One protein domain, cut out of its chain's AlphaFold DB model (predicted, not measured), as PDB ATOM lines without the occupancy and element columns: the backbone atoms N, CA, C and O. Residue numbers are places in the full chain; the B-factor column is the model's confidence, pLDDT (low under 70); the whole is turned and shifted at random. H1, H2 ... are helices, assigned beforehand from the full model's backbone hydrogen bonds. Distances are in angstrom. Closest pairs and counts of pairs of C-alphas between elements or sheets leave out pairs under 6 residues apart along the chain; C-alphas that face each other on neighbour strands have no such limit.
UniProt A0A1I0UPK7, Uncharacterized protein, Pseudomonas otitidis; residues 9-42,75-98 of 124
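This is residues 9 to 42 and 75 to 98 of the 124 residues of an uncharacterized protein of Pseudomonas otitidis (UniProt A0A1I0UPK7). Two long, unbent helices, H1 and then H2, lie side by side and run opposite ways as a loose pair, with H1 reaching farther at one end, where residues 35 to 40 stick out past H2. The outline is a rod with spans of 52 by 19 by 10 A. The printed part has 58 residues and no named strand, and its class is all helix. It is only just loose, close to extended, with a radius of gyration of the C-alphas of 15.2 A.

H1, residues 9 to 38, and H2, residues 75 to 97, are close but not clearly touching, with 2 pairs of C-alphas within 8 A. Their closest C-alphas, those of Ala 25 and Ala 78, are 7.0 A apart. Their lines stand at a shallow tilt of 16 degrees, and they run opposite ways. In H1 and H2 every O i to N i+4 pair is within hydrogen-bond range.

H1 begins with C-alpha 9 at (15.500, -69.795, -24.186) and is 42.9 A long from first to last C-alpha. H2 is 32.8 A long and ends with C-alpha 97 at (25.321, -70.180, -13.950).

The C-alphas of Gly 40 and Val 98, the two farthest apart, are 52.1 A apart. Residues 43 to 74 are not printed, and C-alphas 42 and 75 are 15.9 A apart across this cut. The mean pLDDT of the printed part is 72.5, and 19 residues are under 70, among them 39 to 42 and 75 to 80.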
ATOM      1  N   SER A   9      16.351 -70.530 -25.130       76.69
ATOM      2  CA  SER A   9      15.500 -69.795 -24.186       76.69
ATOM      3  C   SER A   9      16.166 -68.501 -23.726       76.69
ATOM      4  O   SER A   9      15.486 -67.510 -23.499       76.69
ATOM      5  N   LEU A  10      17.498 -68.480 -23.598       71.81
ATOM      6  CA  LEU A  10      18.231 -67.271 -23.220       71.81
ATOM      7  C   LEU A  10      18.088 -66.185 -24.283       71.81
ATOM      8  O   LEU A  10      17.744 -65.058 -23.950       71.81
ATOM      9  N   ILE A  11      18.261 -66.554 -25.551       79.06
ATOM     10  CA  ILE A  11      18.096 -65.647 -26.687       79.06
ATOM     11  C   ILE A  11      16.662 -65.107 -26.745       79.06
ATOM     12  O   ILE A  11      16.481 -63.901 -26.863       79.06
ATOM     13  N   ALA A  12      15.644 -65.957 -26.575       81.12
ATOM     14  CA  ALA A  12      14.248 -65.512 -26.569       81.12
ATOM     15  C   ALA A  12      13.955 -64.494 -25.450       81.12
ATOM     16  O   ALA A  12      13.326 -63.470 -25.700       81.12
ATOM     17  N   TRP A  13      14.464 -64.734 -24.236       79.88
ATOM     18  CA  TRP A  13      14.325 -63.797 -23.116       79.88
ATOM     19  C   TRP A  13      15.050 -62.466 -23.363       79.88
ATOM     20  O   TRP A  13      14.501 -61.413 -23.049       79.88
ATOM     21  N   MET A  14      16.247 -62.499 -23.957       77.50
ATOM     22  CA  MET A  14      17.008 -61.292 -24.313       77.50
ATOM     23  C   MET A  14      16.281 -60.461 -25.371       77.50
ATOM     24  O   MET A  14      16.161 -59.249 -25.220       77.50
ATOM     25  N   LEU A  15      15.769 -61.109 -26.422       81.06
ATOM     26  CA  LEU A  15      15.027 -60.442 -27.492       81.06
ATOM     27  C   LEU A  15      13.723 -59.837 -26.971       81.06
ATOM     28  O   LEU A  15      13.428 -58.685 -27.273       81.06
ATOM     29  N   TYR A  16      12.979 -60.573 -26.142       78.75
ATOM     30  CA  TYR A  16      11.748 -60.073 -25.533       78.75
ATOM     31  C   TYR A  16      12.005 -58.847 -24.648       78.75
ATOM     32  O   TYR A  16      11.323 -57.831 -24.783       78.75
ATOM     33  N   ALA A  17      13.032 -58.908 -23.794       76.88
ATOM     34  CA  ALA A  17      13.427 -57.773 -22.969       76.88
ATOM     35  C   ALA A  17      13.876 -56.580 -23.828       76.88
ATOM     36  O   ALA A  17      13.462 -55.457 -23.566       76.88
ATOM     37  N   CYS A  18      14.654 -56.824 -24.886       77.75
ATOM     38  CA  CYS A  18      15.080 -55.788 -25.823       77.75
ATOM     39  C   CYS A  18      13.875 -55.083 -26.462       77.75
ATOM     40  O   CYS A  18      13.794 -53.859 -26.426       77.75
ATOM     41  N   VAL A  19      12.901 -55.830 -26.989       83.12
ATOM     42  CA  VAL A  19      11.705 -55.249 -27.620       83.12
ATOM     43  C   VAL A  19      10.899 -54.419 -26.619       83.12
ATOM     44  O   VAL A  19      10.597 -53.263 -26.903       83.12
ATOM     45  N   LEU A  20      10.603 -54.961 -25.433       78.88
ATOM     46  CA  LEU A  20       9.850 -54.231 -24.408       78.88
ATOM     47  C   LEU A  20      10.550 -52.945 -23.970       78.88
ATOM     48  O   LEU A  20       9.895 -51.924 -23.773       78.88
ATOM     49  N   LEU A  21      11.874 -52.978 -23.838       72.75
ATOM     50  CA  LEU A  21      12.647 -51.814 -23.425       72.75
ATOM     51  C   LEU A  21      12.750 -50.763 -24.522       72.75
ATOM     52  O   LEU A  21      12.680 -49.584 -24.207       72.75
ATOM     53  N   ASN A  22      12.854 -51.161 -25.790       75.38
ATOM     54  CA  ASN A  22      12.788 -50.216 -26.906       75.38
ATOM     55  C   ASN A  22      11.422 -49.523 -26.957       75.38
ATOM     56  O   ASN A  22      11.360 -48.306 -27.111       75.38
ATOM     57  N   VAL A  23      10.331 -50.274 -26.767       78.31
ATOM     58  CA  VAL A  23       8.975 -49.707 -26.701       78.31
ATOM     59  C   VAL A  23       8.835 -48.763 -25.506       78.31
ATOM     60  O   VAL A  23       8.322 -47.659 -25.664       78.31
ATOM     61  N   LEU A  24       9.334 -49.154 -24.330       76.25
ATOM     62  CA  LEU A  24       9.307 -48.314 -23.132       76.25
ATOM     63  C   LEU A  24      10.140 -47.040 -23.314       76.25
ATOM     64  O   LEU A  24       9.651 -45.958 -23.022       76.25
ATOM     65  N   ALA A  25      11.372 -47.148 -23.816       71.31
ATOM     66  CA  ALA A  25      12.252 -46.007 -24.054       71.31
ATOM     67  C   ALA A  25      11.646 -45.037 -25.073       71.31
ATOM     68  O   ALA A  25      11.636 -43.830 -24.842       71.31
ATOM     69  N   CYS A  26      11.079 -45.566 -26.160       75.19
ATOM     70  CA  CYS A  26      10.388 -44.773 -27.168       75.19
ATOM     71  C   CYS A  26       9.154 -44.073 -26.577       75.19
ATOM     72  O   CYS A  26       8.996 -42.863 -26.729       75.19
ATOM     73  N   GLY A  27       8.326 -44.799 -25.819       72.88
ATOM     74  CA  GLY A  27       7.143 -44.248 -25.158       72.88
ATOM     75  C   GLY A  27       7.476 -43.192 -24.103       72.88
ATOM     76  O   GLY A  27       6.810 -42.162 -24.039       72.88
ATOM     77  N   VAL A  28       8.530 -43.399 -23.311       76.81
ATOM     78  CA  VAL A  28       9.011 -42.414 -22.334       76.81
ATOM     79  C   VAL A  28       9.560 -41.186 -23.049       76.81
ATOM     80  O   VAL A  28       9.200 -40.079 -22.677       76.81
ATOM     81  N   HIS A  29      10.374 -41.348 -24.094       68.25
ATOM     82  CA  HIS A  29      10.922 -40.215 -24.838       68.25
ATOM     83  C   HIS A  29       9.819 -39.364 -25.479       68.25
ATOM     84  O   HIS A  29       9.779 -38.153 -25.261       68.25
ATOM     85  N   HIS A  30       8.870 -39.995 -26.176       72.19
ATOM     86  CA  HIS A  30       7.707 -39.300 -26.728       72.19
ATOM     87  C   HIS A  30       6.835 -38.678 -25.635       72.19
ATOM     88  O   HIS A  30       6.382 -37.550 -25.792       72.19
ATOM     89  N   GLY A  31       6.641 -39.378 -24.516       74.25
ATOM     90  CA  GLY A  31       5.867 -38.894 -23.379       74.25
ATOM     91  C   GLY A  31       6.475 -37.667 -22.707       74.25
ATOM     92  O   GLY A  31       5.762 -36.729 -22.361       74.25
ATOM     93  N   GLN A  32       7.797 -37.646 -22.558       72.94
ATOM     94  CA  GLN A  32       8.524 -36.490 -22.048       72.94
ATOM     95  C   GLN A  32       8.483 -35.329 -23.048       72.94
ATOM     96  O   GLN A  32       8.233 -34.201 -22.634       72.94
ATOM     97  N   ALA A  33       8.649 -35.599 -24.349       68.19
ATOM     98  CA  ALA A  33       8.548 -34.585 -25.398       68.19
ATOM     99  C   ALA A  33       7.167 -33.907 -25.412       68.19
ATOM    100  O   ALA A  33       7.087 -32.686 -25.286       68.19
ATOM    101  N   MET A  34       6.083 -34.690 -25.451       74.31
ATOM    102  CA  MET A  34       4.715 -34.152 -25.444       74.31
ATOM    103  C   MET A  34       4.347 -33.483 -24.111       74.31
ATOM    104  O   MET A  34       3.626 -32.489 -24.088       74.31
ATOM    105  N   GLY A  35       4.853 -33.995 -22.983       69.06
ATOM    106  CA  GLY A  35       4.606 -33.412 -21.664       69.06
ATOM    107  C   GLY A  35       5.249 -32.032 -21.499       69.06
ATOM    108  O   GLY A  35       4.633 -31.128 -20.935       69.06
ATOM    109  N   LEU A  36       6.461 -31.849 -22.028       68.62
ATOM    110  CA  LEU A  36       7.157 -30.560 -22.046       68.62
ATOM    111  C   LEU A  36       6.499 -29.562 -23.005       68.62
ATOM    112  O   LEU A  36       6.380 -28.385 -22.659       68.62
ATOM    113  N   GLU A  37       6.027 -30.031 -24.161       67.62
ATOM    114  CA  GLU A  37       5.267 -29.222 -25.118       67.62
ATOM    115  C   GLU A  37       3.968 -28.683 -24.493       67.62
ATOM    116  O   GLU A  37       3.730 -27.476 -24.508       67.62
ATOM    117  N   LEU A  38       3.180 -29.545 -23.838       70.25
ATOM    118  CA  LEU A  38       1.936 -29.156 -23.156       70.25
ATOM    119  C   LEU A  38       2.160 -28.268 -21.925       70.25
ATOM    120  O   LEU A  38       1.289 -27.476 -21.570       70.25
ATOM    121  N   SER A  39       3.322 -28.371 -21.279       68.25
ATOM    122  CA  SER A  39       3.687 -27.532 -20.129       68.25
ATOM    123  C   SER A  39       4.198 -26.140 -20.537       68.25
ATOM    124  O   SER A  39       4.594 -25.365 -19.670       68.25
ATOM    125  N   GLY A  40       4.233 -25.818 -21.840       62.00
ATOM    126  CA  GLY A  40       4.746 -24.542 -22.359       62.00
ATOM    127  C   GLY A  40       6.274 -24.409 -22.294       62.00
ATOM    128  O   GLY A  40       6.814 -23.331 -22.525       62.00
ATOM    129  N   LEU A  41       6.978 -25.504 -21.991       60.97
ATOM    130  CA  LEU A  41       8.427 -25.585 -21.775       60.97
ATOM    131  C   LEU A  41       9.142 -26.322 -22.926       60.97
ATOM    132  O   LEU A  41      10.289 -26.737 -22.773       60.97
ATOM    133  N   GLY A  42       8.492 -26.477 -24.086       55.19
ATOM    134  CA  GLY A  42       8.966 -27.272 -25.234       55.19
ATOM    135  C   GLY A  42      10.359 -26.918 -25.788       55.19
ATOM    136  O   GLY A  42      10.923 -27.703 -26.540       55.19
ATOM    137  N   MET A  75      18.050 -37.948 -21.117       57.44
ATOM    138  CA  MET A  75      19.262 -38.756 -21.323       57.44
ATOM    139  C   MET A  75      19.694 -39.533 -20.070       57.44
ATOM    140  O   MET A  75      20.109 -40.686 -20.178       57.44
ATOM    141  N   GLY A  76      19.584 -38.942 -18.881       58.25
ATOM    142  CA  GLY A  76      19.937 -39.594 -17.618       58.25
ATOM    143  C   GLY A  76      19.018 -40.756 -17.272       58.25
ATOM    144  O   GLY A  76      19.481 -41.804 -16.813       58.25
ATOM    145  N   SER A  77      17.722 -40.613 -17.561       62.34
ATOM    146  CA  SER A  77      16.759 -41.703 -17.400       62.34
ATOM    147  C   SER A  77      17.029 -42.843 -18.389       62.34
ATOM    148  O   SER A  77      17.021 -44.004 -17.981       62.34
ATOM    149  N   ALA A  78      17.390 -42.546 -19.643       65.06
ATOM    150  CA  ALA A  78      17.819 -43.553 -20.618       65.06
ATOM    151  C   ALA A  78      19.095 -44.304 -20.186       65.06
ATOM    152  O   ALA A  78      19.136 -45.534 -20.261       65.06
ATOM    153  N   ILE A  79      20.111 -43.598 -19.675       66.56
ATOM    154  CA  ILE A  79      21.339 -44.220 -19.149       66.56
ATOM    155  C   ILE A  79      21.012 -45.106 -17.943       66.56
ATOM    156  O   ILE A  79      21.472 -46.244 -17.871       66.56
ATOM    157  N   THR A  80      20.166 -44.627 -17.030       68.88
ATOM    158  CA  THR A  80      19.739 -45.387 -15.846       68.88
ATOM    159  C   THR A  80      18.988 -46.661 -16.241       68.88
ATOM    160  O   THR A  80      19.285 -47.736 -15.720       68.88
ATOM    161  N   LEU A  81      18.072 -46.581 -17.213       70.56
ATOM    162  CA  LEU A  81      17.366 -47.744 -17.758       70.56
ATOM    163  C   LEU A  81      18.332 -48.739 -18.416       70.56
ATOM    164  O   LEU A  81      18.212 -49.944 -18.192       70.56
ATOM    165  N   GLY A  82      19.317 -48.247 -19.173       73.62
ATOM    166  CA  GLY A  82      20.372 -49.073 -19.758       73.62
ATOM    167  C   GLY A  82      21.199 -49.802 -18.696       73.62
ATOM    168  O   GLY A  82      21.391 -51.013 -18.783       73.62
ATOM    169  N   VAL A  83      21.632 -49.100 -17.646       76.56
ATOM    170  CA  VAL A  83      22.399 -49.689 -16.537       76.56
ATOM    171  C   VAL A  83      21.581 -50.753 -15.801       76.56
ATOM    172  O   VAL A  83      22.078 -51.859 -15.587       76.56
ATOM    173  N   ILE A  84      20.316 -50.467 -15.469       77.81
ATOM    174  CA  ILE A  84      19.412 -51.438 -14.832       77.81
ATOM    175  C   ILE A  84      19.228 -52.668 -15.728       77.81
ATOM    176  O   ILE A  84      19.250 -53.796 -15.233       77.81
ATOM    177  N   PHE A  85      19.100 -52.473 -17.043       76.94
ATOM    178  CA  PHE A  85      18.987 -53.568 -18.001       76.94
ATOM    179  C   PHE A  85      20.223 -54.468 -17.994       76.94
ATOM    180  O   PHE A  85      20.094 -55.673 -17.775       76.94
ATOM    181  N   PHE A  86      21.422 -53.904 -18.167       78.44
ATOM    182  CA  PHE A  86      22.660 -54.687 -18.153       78.44
ATOM    183  C   PHE A  86      22.863 -55.413 -16.818       78.44
ATOM    184  O   PHE A  86      23.271 -56.577 -16.807       78.44
ATOM    185  N   LEU A  87      22.506 -54.777 -15.699       81.56
ATOM    186  CA  LEU A  87      22.584 -55.388 -14.373       81.56
ATOM    187  C   LEU A  87      21.591 -56.554 -14.220       81.56
ATOM    188  O   LEU A  87      21.953 -57.611 -13.700       81.56
ATOM    189  N   GLY A  88      20.363 -56.398 -14.721       78.75
ATOM    190  CA  GLY A  88      19.343 -57.446 -14.733       78.75
ATOM    191  C   GLY A  88      19.739 -58.643 -15.599       78.75
ATOM    192  O   GLY A  88      19.581 -59.793 -15.182       78.75
ATOM    193  N   LEU A  89      20.325 -58.391 -16.772       75.31
ATOM    194  CA  LEU A  89      20.855 -59.439 -17.643       75.31
ATOM    195  C   LEU A  89      22.016 -60.191 -16.995       75.31
ATOM    196  O   LEU A  89      22.023 -61.425 -16.994       75.31
ATOM    197  N   TYR A  90      22.960 -59.461 -16.398       79.12
ATOM    198  CA  TYR A  90      24.072 -60.044 -15.654       79.12
ATOM    199  C   TYR A  90      23.573 -60.918 -14.496       79.12
ATOM    200  O   TYR A  90      24.010 -62.061 -14.338       79.12
ATOM    201  N   TRP A  91      22.596 -60.431 -13.727       81.62
ATOM    202  CA  TRP A  91      21.991 -61.187 -12.633       81.62
ATOM    203  C   TRP A  91      21.299 -62.459 -13.126       81.62
ATOM    204  O   TRP A  91      21.522 -63.538 -12.579       81.62
ATOM    205  N   LEU A  92      20.501 -62.369 -14.193       71.75
ATOM    206  CA  LEU A  92      19.811 -63.521 -14.773       71.75
ATOM    207  C   LEU A  92      20.799 -64.561 -15.320       71.75
ATOM    208  O   LEU A  92      20.592 -65.766 -15.152       71.75
ATOM    209  N   GLN A  93      21.887 -64.113 -15.946       72.69
ATOM    210  CA  GLN A  93      22.948 -64.991 -16.423       72.69
ATOM    211  C   GLN A  93      23.667 -65.677 -15.258       72.69
ATOM    212  O   GLN A  93      23.891 -66.887 -15.308       72.69
ATOM    213  N   ARG A  94      23.928 -64.948 -14.168       72.69
ATOM    214  CA  ARG A  94      24.502 -65.498 -12.937       72.69
ATOM    215  C   ARG A  94      23.588 -66.539 -12.289       72.69
ATOM    216  O   ARG A  94      24.065 -67.609 -11.941       72.69
ATOM    217  N   GLN A  95      22.283 -66.289 -12.203       68.75
ATOM    218  CA  GLN A  95      21.291 -67.247 -11.681       68.75
ATOM    219  C   GLN A  95      21.248 -68.553 -12.491       68.75
ATOM    220  O   GLN A  95      21.037 -69.626 -11.934       68.75
ATOM    221  N   ARG A  96      21.466 -68.479 -13.810       63.16
ATOM    222  CA  ARG A  96      21.579 -69.667 -14.673       63.16
ATOM    223  C   ARG A  96      22.928 -70.377 -14.530       63.16
ATOM    224  O   ARG A  96      22.990 -71.579 -14.775       63.16
ATOM    225  N   ALA A  97      23.982 -69.645 -14.172       64.19
ATOM    226  CA  ALA A  97      25.321 -70.180 -13.950       64.19
ATOM    227  C   ALA A  97      25.489 -70.828 -12.569       64.19
ATOM    228  O   ALA A  97      26.337 -71.704 -12.431       64.19
ATOM    229  N   VAL A  98      24.687 -70.440 -11.565       67.75
ATOM    230  CA  VAL A  98      24.632 -71.153 -10.281       67.75
ATOM    231  C   VAL A  98      24.177 -72.585 -10.575       67.75
ATOM    232  O   VAL A  98      23.038 -72.778 -11.017       67.75
TER     233      VAL A  98